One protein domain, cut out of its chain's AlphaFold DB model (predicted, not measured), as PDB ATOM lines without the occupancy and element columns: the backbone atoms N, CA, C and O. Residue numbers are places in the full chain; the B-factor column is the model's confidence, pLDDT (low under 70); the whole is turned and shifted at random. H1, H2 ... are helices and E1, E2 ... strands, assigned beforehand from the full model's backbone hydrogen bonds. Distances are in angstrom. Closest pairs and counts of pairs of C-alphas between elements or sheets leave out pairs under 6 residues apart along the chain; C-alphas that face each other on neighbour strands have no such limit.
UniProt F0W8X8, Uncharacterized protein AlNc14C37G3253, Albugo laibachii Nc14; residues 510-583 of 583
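Overview. This is residues 510 to 583 of the 583 residues of the protein "Uncharacterized protein AlNc14C37G3253" of Albugo laibachii Nc14 (UniProt F0W8X8). Mostly loops, with little regular structure: helix H1 lies near the middle, the short helix H2 and the small hairpin E1 E2 come close to it at its residue Leu 525, and two long loops with no named element, residues 541 to 552 between H2 and E1 and residues 565 to 583 after E2, make up much of the rest. The 74 printed residues hold H1, H2, E1, E2 in that order, a mixed class with only 25 residues in named elements. The whole is compact, radius of gyration of the C-alphas 11.6 A, spanning 30 by 24 by 20 A.

Along the chain. Find strand E1, residues 553 to 555, from C-alpha 553 at (42.868, 5.270, 8.222); E2 is residues 562 to 564. H1, residues 517 to 527, runs 15.6 A from C-alpha 517 at (45.035, 11.824, 22.505). H2, residues 533 to 540, spans 10.5 A.

Arrangement. E1 and E2 are antiparallel at 154 degrees; look for N 554 and O 563, 3.0 A apart. The closest C-alphas of H1 and E1, Leu 525 and Thr 554, are 7.0 A apart. H1 and H2 only just touch, with 3 pairs of C-alphas within 8 A, closest Leu 525 and Leu 533 at 7.1 A, at a steep tilt of 47 degrees, the same way. Every O i to N i+4 pair is within hydrogen-bond range in H1, and 3 of 4 in H2.

Size, cuts and confidence. The C-alphas of Glu 514 and Asn 559 are farthest apart, 31.4 A. The printed part has no cut, the link H2 to E1 is long, and no printed residue is under 70 in pLDDT.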
ATOM      1  N   TYR A 510      40.987  26.582  20.085       86.94
ATOM      2  CA  TYR A 510      42.301  26.822  20.677       86.94
ATOM      3  C   TYR A 510      43.343  25.867  20.084       86.94
ATOM      4  O   TYR A 510      43.051  25.058  19.204       86.94
ATOM      5  N   ARG A 511      44.590  26.006  20.535       89.00
ATOM      6  CA  ARG A 511      45.700  25.123  20.171       89.00
ATOM      7  C   ARG A 511      46.186  24.398  21.425       89.00
ATOM      8  O   ARG A 511      46.318  25.069  22.455       89.00
ATOM      9  N   PRO A 512      46.468  23.090  21.361       88.12
ATOM     10  CA  PRO A 512      47.086  22.380  22.470       88.12
ATOM     11  C   PRO A 512      48.500  22.930  22.717       88.12
ATOM     12  O   PRO A 512      49.231  23.233  21.771       88.12
ATOM     13  N   LYS A 513      48.879  23.088  23.990       82.00
ATOM     14  CA  LYS A 513      50.256  23.441  24.391       82.00
ATOM     15  C   LYS A 513      51.143  22.210  24.578       82.00
ATOM     16  O   LYS A 513      52.349  22.292  24.391       82.00
ATOM     17  N   GLU A 514      50.519  21.099  24.944       87.31
ATOM     18  CA  GLU A 514      51.115  19.805  25.262       87.31
ATOM     19  C   GLU A 514      50.373  18.729  24.459       87.31
ATOM     20  O   GLU A 514      49.233  18.940  24.031       87.31
ATOM     21  N   TRP A 515      51.013  17.587  24.216       88.38
ATOM     22  CA  TRP A 515      50.397  16.508  23.446       88.38
ATOM     23  C   TRP A 515      49.294  15.793  24.240       88.38
ATOM     24  O   TRP A 515      49.438  15.514  25.427       88.38
ATOM     25  N   SER A 516      48.201  15.450  23.559       88.38
ATOM     26  CA  SER A 516      47.092  14.666  24.105       88.38
ATOM     27  C   SER A 516      46.512  13.738  23.035       88.38
ATOM     28  O   SER A 516      46.715  13.958  21.838       88.38
ATOM     29  N   LYS A 517      45.728  12.729  23.443       85.06
ATOM     30  CA  LYS A 517      45.035  11.824  22.505       85.06
ATOM     31  C   LYS A 517      44.137  12.589  21.519       85.06
ATOM     32  O   LYS A 517      44.181  12.321  20.324       85.06
ATOM     33  N   GLN A 518      43.429  13.612  22.001       86.19
ATOM     34  CA  GLN A 518      42.605  14.500  21.172       86.19
ATOM     35  C   GLN A 518      43.446  15.315  20.174       86.19
ATOM     36  O   GLN A 518      43.045  15.479  19.024       86.19
ATOM     37  N   ALA A 519      44.627  15.802  20.578       86.62
ATOM     38  CA  ALA A 519      45.538  16.520  19.684       86.62
ATOM     39  C   ALA A 519      46.139  15.606  18.597       86.62
ATOM     40  O   ALA A 519      46.312  16.043  17.460       86.62
ATOM     41  N   GLU A 520      46.423  14.342  18.922       88.12
ATOM     42  CA  GLU A 520      46.870  13.319  17.966       88.12
ATOM     43  C   GLU A 520      45.787  13.005  16.918       88.12
ATOM     44  O   GLU A 520      46.073  12.975  15.722       88.12
ATOM     45  N   GLU A 521      44.534  12.817  17.338       88.62
ATOM     46  CA  GLU A 521      43.415  12.552  16.424       88.62
ATOM     47  C   GLU A 521      43.085  13.770  15.549       88.62
ATOM     48  O   GLU A 521      42.954  13.639  14.329       88.62
ATOM     49  N   ALA A 522      43.046  14.971  16.138       88.19
ATOM     50  CA  ALA A 522      42.863  16.216  15.398       88.19
ATOM     51  C   ALA A 522      43.994  16.461  14.382       88.19
ATOM     52  O   ALA A 522      43.721  16.939  13.282       88.19
ATOM     53  N   PHE A 523      45.242  16.085  14.691       90.19
ATOM     54  CA  PHE A 523      46.358  16.140  13.740       90.19
ATOM     55  C   PHE A 523      46.134  15.212  12.534       90.19
ATOM     56  O   PHE A 523      46.246  15.670  11.395       90.19
ATOM     57  N   ARG A 524      45.758  13.943  12.758       89.69
ATOM     58  CA  ARG A 524      45.491  12.961  11.680       89.69
ATOM     59  C   ARG A 524      44.352  13.416  10.752       89.69
ATOM     60  O   ARG A 524      44.454  13.322   9.525       89.69
ATOM     61  N   LEU A 525      43.293  13.987  11.325       89.31
ATOM     62  CA  LEU A 525      42.154  14.528  10.575       89.31
ATOM     63  C   LEU A 525      42.520  15.806   9.800       89.31
ATOM     64  O   LEU A 525      42.301  15.875   8.587       89.31
ATOM     65  N   GLN A 526      43.167  16.778  10.448       90.00
ATOM     66  CA  GLN A 526      43.529  18.060   9.825       90.00
ATOM     67  C   GLN A 526      44.575  17.904   8.721       90.00
ATOM     68  O   GLN A 526      44.484  18.597   7.706       90.00
ATOM     69  N   GLN A 527      45.489  16.936   8.829       87.88
ATOM     70  CA  GLN A 527      46.448  16.640   7.761       87.88
ATOM     71  C   GLN A 527      45.811  15.954   6.535       87.88
ATOM     72  O   GLN A 527      46.372  16.003   5.444       87.88
ATOM     73  N   THR A 528      44.613  15.369   6.679       85.88
ATOM     74  CA  THR A 528      43.782  14.911   5.544       85.88
ATOM     75  C   THR A 528      42.706  15.918   5.116       85.88
ATOM     76  O   THR A 528      41.942  15.650   4.187       85.88
ATOM     77  N   GLY A 529      42.709  17.119   5.707       85.75
ATOM     78  CA  GLY A 529      41.885  18.264   5.311       85.75
ATOM     79  C   GLY A 529      40.571  18.434   6.081       85.75
ATOM     80  O   GLY A 529      39.787  19.316   5.725       85.75
ATOM     81  N   TRP A 530      40.324  17.628   7.114       88.31
ATOM     82  CA  TRP A 530      39.105  17.673   7.932       88.31
ATOM     83  C   TRP A 530      39.300  18.533   9.174       88.31
ATOM     84  O   TRP A 530      40.372  18.545   9.771       88.31
ATOM     85  N   ARG A 531      38.271  19.279   9.567       82.44
ATOM     86  CA  ARG A 531      38.328  20.202  10.708       82.44
ATOM     87  C   ARG A 531      38.461  19.462  12.038       82.44
ATOM     88  O   ARG A 531      39.314  19.809  12.853       82.44
ATOM     89  N   ASP A 532      37.613  18.468  12.229       84.94
ATOM     90  CA  ASP A 532      37.391  17.726  13.462       84.94
ATOM     91  C   ASP A 532      36.750  16.366  13.131       84.94
ATOM     92  O   ASP A 532      36.509  16.051  11.962       84.94
ATOM     93  N   LEU A 533      36.505  15.539  14.151       83.81
ATOM     94  CA  LEU A 533      35.959  14.194  13.951       83.81
ATOM     95  C   LEU A 533      34.511  14.226  13.440       83.81
ATOM     96  O   LEU A 533      34.151  13.368  12.640       83.81
ATOM     97  N   ASN A 534      33.706  15.224  13.823       83.62
ATOM     98  CA  ASN A 534      32.304  15.293  13.401       83.62
ATOM     99  C   ASN A 534      32.196  15.564  11.893       83.62
ATOM    100  O   ASN A 534      31.512  14.824  11.196       83.62
ATOM    101  N   GLU A 535      32.961  16.531  11.362       86.12
ATOM    102  CA  GLU A 535      32.997  16.829   9.918       86.12
ATOM    103  C   GLU A 535      33.463  15.622   9.071       86.12
ATOM    104  O   GLU A 535      33.096  15.511   7.901       86.12
ATOM    105  N   TYR A 536      34.261  14.710   9.642       85.62
ATOM    106  CA  TYR A 536      34.628  13.446   8.991       85.62
ATOM    107  C   TYR A 536      33.497  12.411   9.069       85.62
ATOM    108  O   TYR A 536      33.129  11.829   8.048       85.62
ATOM    109  N   THR A 537      32.928  12.199  10.259       85.62
ATOM    110  CA  THR A 537      31.872  11.203  10.493       85.62
ATOM    111  C   THR A 537      30.584  11.532   9.734       85.62
ATOM    112  O   THR A 537      29.969  10.628   9.178       85.62
ATOM    113  N   GLU A 538      30.218  12.811   9.608       84.75
ATOM    114  CA  GLU A 538      29.104  13.266   8.759       84.75
ATOM    115  C   GLU A 538      29.329  12.971   7.265       84.75
ATOM    116  O   GLU A 538      28.373  12.730   6.530       84.75
ATOM    117  N   ALA A 539      30.584  12.977   6.801       82.00
ATOM    118  CA  ALA A 539      30.924  12.770   5.395       82.00
ATOM    119  C   ALA A 539      31.139  11.294   5.020       82.00
ATOM    120  O   ALA A 539      30.848  10.905   3.887       82.00
ATOM    121  N   PHE A 540      31.688  10.480   5.932       81.12
ATOM    122  CA  PHE A 540      32.158   9.123   5.628       81.12
ATOM    123  C   PHE A 540      31.925   8.067   6.722       81.12
ATOM    124  O   PHE A 540      32.361   6.928   6.543       81.12
ATOM    125  N   GLY A 541      31.224   8.395   7.812       83.88
ATOM    126  CA  GLY A 541      31.076   7.515   8.974       83.88
ATOM    127  C   GLY A 541      32.327   7.479   9.858       83.88
ATOM    128  O   GLY A 541      33.308   8.181   9.603       83.88
ATOM    129  N   GLU A 542      32.291   6.683  10.930       82.38
ATOM    130  CA  GLU A 542      33.428   6.601  11.852       82.38
ATOM    131  C   GLU A 542      34.702   6.109  11.137       82.38
ATOM    132  O   GLU A 542      34.648   5.148  10.363       82.38
ATOM    133  N   PRO A 543      35.867   6.741  11.374       85.19
ATOM    134  CA  PRO A 543      37.123   6.289  10.794       85.19
ATOM    135  C   PRO A 543      37.574   4.965  11.420       85.19
ATOM    136  O   PRO A 543      37.381   4.732  12.614       85.19
ATOM    137  N   GLU A 544      38.258   4.131  10.634       84.12
ATOM    138  CA  GLU A 544      38.909   2.921  11.146       84.12
ATOM    139  C   GLU A 544      39.920   3.269  12.254       84.12
ATOM    140  O   GLU A 544      40.600   4.303  12.209       84.12
ATOM    141  N   ARG A 545      40.034   2.395  13.261       85.88
ATOM    142  CA  ARG A 545      40.883   2.587  14.445       85.88
ATOM    143  C   ARG A 545      41.788   1.383  14.683       85.88
ATOM    144  O   ARG A 545      41.403   0.241  14.456       85.88
ATOM    145  N   TRP A 546      42.981   1.646  15.206       82.81
ATOM    146  CA  TRP A 546      43.845   0.635  15.813       82.81
ATOM    147  C   TRP A 546      43.310   0.210  17.191       82.81
ATOM    148  O   TRP A 546      42.555   0.943  17.825       82.81
ATOM    149  N   GLU A 547      43.776  -0.928  17.715       72.38
ATOM    150  CA  GLU A 547      43.427  -1.440  19.059       72.38
ATOM    151  C   GLU A 547      43.681  -0.432  20.203       72.38
ATOM    152  O   GLU A 547      42.960  -0.420  21.195       72.38
ATOM    153  N   ASN A 548      44.660   0.471  20.065       74.88
ATOM    154  CA  ASN A 548      44.902   1.566  21.020       74.88
ATOM    155  C   ASN A 548      43.984   2.795  20.802       74.88
ATOM    156  O   ASN A 548      44.246   3.891  21.304       74.88
ATOM    157  N   SER A 549      42.895   2.591  20.055       77.44
ATOM    158  CA  SER A 549      41.852   3.534  19.635       77.44
ATOM    159  C   SER A 549      42.299   4.768  18.837       77.44
ATOM    160  O   SER A 549      41.441   5.573  18.481       77.44
ATOM    161  N   PHE A 550      43.580   4.913  18.475       85.19
ATOM    162  CA  PHE A 550      43.991   5.918  17.486       85.19
ATOM    163  C   PHE A 550      43.441   5.582  16.097       85.19
ATOM    164  O   PHE A 550      43.406   4.418  15.702       85.19
ATOM    165  N   ILE A 551      43.087   6.613  15.329       85.00
ATOM    166  CA  ILE A 551      42.650   6.475  13.936       85.00
ATOM    167  C   ILE A 551      43.751   5.793  13.102       85.00
ATOM    168  O   ILE A 551      44.900   6.254  13.100       85.00
ATOM    169  N   SER A 552      43.400   4.709  12.405       85.31
ATOM    170  CA  SER A 552      44.293   3.940  11.529       85.31
ATOM    171  C   SER A 552      44.230   4.400  10.076       85.31
ATOM    172  O   SER A 552      45.262   4.416   9.405       85.31
ATOM    173  N   CYS A 553      43.059   4.828   9.598       86.06
ATOM    174  CA  CYS A 553      42.868   5.270   8.222       86.06
ATOM    175  C   CYS A 553      41.936   6.489   8.129       86.06
ATOM    176  O   CYS A 553      40.864   6.506   8.730       86.06
ATOM    177  N   THR A 554      42.312   7.493   7.328       87.06
ATOM    178  CA  THR A 554      41.434   8.622   6.957       87.06
ATOM    179  C   THR A 554      41.434   8.853   5.448       87.06
ATOM    180  O   THR A 554      42.473   8.765   4.796       87.06
ATOM    181  N   ARG A 555      40.276   9.175   4.862       86.94
ATOM    182  CA  ARG A 555      40.191   9.647   3.466       86.94
ATOM    183  C   ARG A 555      40.615  11.114   3.357       86.94
ATOM    184  O   ARG A 555      40.292  11.918   4.225       86.94
ATOM    185  N   VAL A 556      41.292  11.493   2.277       87.69
ATOM    186  CA  VAL A 556      41.731  12.872   2.004       87.69
ATOM    187  C   VAL A 556      40.608  13.694   1.367       87.69
ATOM    188  O   VAL A 556      40.092  13.348   0.305       87.69
ATOM    189  N   LYS A 557      40.264  14.834   1.975       84.81
ATOM    190  CA  LYS A 557      39.110  15.675   1.597       84.81
ATOM    191  C   LYS A 557      39.164  16.253   0.175       84.81
ATOM    192  O   LYS A 557      38.128  16.589  -0.388       84.81
ATOM    193  N   SER A 558      40.355  16.399  -0.407       80.75
ATOM    194  CA  SER A 558      40.550  17.022  -1.727       80.75
ATOM    195  C   SER A 558      40.497  16.055  -2.914       80.75
ATOM    196  O   SER A 558      40.302  16.512  -4.038       80.75
ATOM    197  N   ASN A 559      40.711  14.753  -2.696       84.19
ATOM    198  CA  ASN A 559      40.886  13.772  -3.777       84.19
ATOM    199  C   ASN A 559      40.424  12.336  -3.439       84.19
ATOM    200  O   ASN A 559      40.549  11.454  -4.282       84.19
ATOM    201  N   GLY A 560      39.900  12.084  -2.235       81.12
ATOM    202  CA  GLY A 560      39.296  10.810  -1.832       81.12
ATOM    203  C   GLY A 560      40.262   9.666  -1.502       81.12
ATOM    204  O   GLY A 560      39.805   8.634  -1.011       81.12
ATOM    205  N   PHE A 561      41.575   9.816  -1.721       85.75
ATOM    206  CA  PHE A 561      42.546   8.755  -1.428       85.75
ATOM    207  C   PHE A 561      42.655   8.462   0.076       85.75
ATOM    208  O   PHE A 561      42.493   9.351   0.911       85.75
ATOM    209  N   TYR A 562      42.958   7.210   0.417       87.25
ATOM    210  CA  TYR A 562      43.185   6.773   1.793       87.25
ATOM    211  C   TYR A 562      44.603   7.123   2.273       87.25
ATOM    212  O   TYR A 562      45.588   6.828   1.596       87.25
ATOM    213  N   THR A 563      44.692   7.691   3.473       85.94
ATOM    214  CA  THR A 563      45.925   7.901   4.235       85.94
ATOM    215  C   THR A 563      45.938   6.940   5.416       85.94
ATOM    216  O   THR A 563      45.057   6.997   6.274       85.94
ATOM    217  N   TYR A 564      46.955   6.080   5.465       88.69
ATOM    218  CA  TYR A 564      47.166   5.123   6.548       88.69
ATOM    219  C   TYR A 564      48.145   5.689   7.579       88.69
ATOM    220  O   TYR A 564      49.220   6.176   7.227       88.69
ATOM    221  N   TRP A 565      47.777   5.597   8.852       87.69
ATOM    222  CA  TRP A 565      48.513   6.147   9.988       87.69
ATOM    223  C   TRP A 565      49.137   5.036  10.823       87.69
ATOM    224  O   TRP A 565      48.514   3.994  11.037       87.69
ATOM    225  N   ARG A 566      50.340   5.246  11.369       83.50
ATOM    226  CA  ARG A 566      50.964   4.236  12.237       83.50
ATOM    227  C   ARG A 566      50.198   4.073  13.556       83.50
ATOM    228  O   ARG A 566      49.500   4.973  14.027       83.50
ATOM    229  N   ARG A 567      50.387   2.908  14.184       81.62
ATOM    230  CA  ARG A 567      49.876   2.576  15.527       81.62
ATOM    231  C   ARG A 567      50.545   3.399  16.643       81.62
ATOM    232  O   ARG A 567      49.976   3.532  17.722       81.62
ATOM    233  N   ALA A 568      51.732   3.951  16.391       81.25
ATOM    234  CA  ALA A 568      52.444   4.863  17.289       81.25
ATOM    235  C   ALA A 568      51.977   6.327  17.131       81.25
ATOM    236  O   ALA A 568      51.231   6.647  16.207       81.25
ATOM    237  N   ARG A 569      52.442   7.207  18.029       83.88
ATOM    238  CA  ARG A 569      52.289   8.673  17.964       83.88
ATOM    239  C   ARG A 569      52.982   9.237  16.713       83.88
ATOM    240  O   ARG A 569      54.149   8.931  16.490       83.88
ATOM    241  N   GLU A 570      52.294  10.091  15.954       82.69
ATOM    242  CA  GLU A 570      52.820  10.768  14.752       82.69
ATOM    243  C   GLU A 570      52.883  12.302  14.933       82.69
ATOM    244  O   GLU A 570      53.671  12.973  14.265       82.69
ATOM    245  N   CYS A 571      52.100  12.889  15.851       83.69
ATOM    246  CA  CYS A 571      52.157  14.323  16.140       83.69
ATOM    247  C   CYS A 571      53.339  14.651  17.071       83.69
ATOM    248  O   CYS A 571      53.196  14.677  18.297       83.69
ATOM    249  N   GLU A 572      54.525  14.890  16.505       82.25
ATOM    250  CA  GLU A 572      55.674  15.460  17.232       82.25
ATOM    251  C   GLU A 572      55.332  16.829  17.851       82.25
ATOM    252  O   GLU A 572      54.607  17.622  17.248       82.25
ATOM    253  N   ASP A 573      55.914  17.166  19.009       83.75
ATOM    254  CA  ASP A 573      55.595  18.408  19.742       83.75
ATOM    255  C   ASP A 573      55.806  19.680  18.902       83.75
ATOM    256  O   ASP A 573      55.041  20.644  18.997       83.75
ATOM    257  N   LYS A 574      56.774  19.648  17.974       84.31
ATOM    258  CA  LYS A 574      57.033  20.729  17.008       84.31
ATOM    259  C   LYS A 574      55.836  21.057  16.101       84.31
ATOM    260  O   LYS A 574      55.806  22.153  15.547       84.31
ATOM    261  N   TYR A 575      54.852  20.164  15.958       82.62
ATOM    262  CA  TYR A 575      53.648  20.357  15.141       82.62
ATOM    263  C   TYR A 575      52.383  20.721  15.940       82.62
ATOM    264  O   TYR A 575      51.407  21.163  15.330       82.62
ATOM    265  N   LEU A 576      52.387  20.646  17.281       85.44
ATOM    266  CA  LEU A 576      51.208  20.960  18.117       85.44
ATOM    267  C   LEU A 576      50.638  22.367  17.862       85.44
ATOM    268  O   LEU A 576      49.426  22.559  17.866       85.44
ATOM    269  N   HIS A 577      51.495  23.342  17.536       84.81
ATOM    270  CA  HIS A 577      51.088  24.716  17.206       84.81
ATOM    271  C   HIS A 577      50.237  24.844  15.920       84.81
ATOM    272  O   HIS A 577      49.654  25.905  15.661       84.81
ATOM    273  N   GLN A 578      50.192  23.795  15.095       84.69
ATOM    274  CA  GLN A 578      49.421  23.732  13.849       84.69
ATOM    275  C   GLN A 578      48.044  23.099  14.074       84.69
ATOM    276  O   GLN A 578      47.076  23.520  13.436       84.69
ATOM    277  N   VAL A 579      47.958  22.158  15.022       87.69
ATOM    278  CA  VAL A 579      46.721  21.490  15.442       87.69
ATOM    279  C   VAL A 579      45.762  22.498  16.066       87.69
ATOM    280  O   VAL A 579      46.149  23.333  16.887       87.69
ATOM    281  N   LYS A 580      44.486  22.400  15.703       89.50
ATOM    282  CA  LYS A 580      43.393  23.136  16.343       89.50
ATOM    283  C   LYS A 580      42.480  22.156  17.057       89.50
ATOM    284  O   LYS A 580      42.080  21.161  16.461       89.50
ATOM    285  N   LEU A 581      42.122  22.464  18.293       86.19
ATOM    286  CA  LEU A 581      41.012  21.813  18.978       86.19
ATOM    287  C   LEU A 581      39.787  22.727  18.915       86.19
ATOM    288  O   LEU A 581      39.915  23.958  18.857       86.19
ATOM    289  N   TYR A 582      38.619  22.097  18.870       84.12
ATOM    290  CA  TYR A 582      37.309  22.717  18.731       84.12
ATOM    291  C   TYR A 582      36.416  22.188  19.861       84.12
ATOM    292  O   TYR A 582      36.372  20.979  20.080       84.12
ATOM    293  N   GLU A 583      35.768  23.107  20.574       73.50
ATOM    294  CA  GLU A 583      34.826  22.896  21.692       73.50
ATOM    295  C   GLU A 583      33.498  23.586  21.352       73.50
ATOM    296  O   GLU A 583      33.570  24.704  20.791       73.50
TER     297      GLU A 583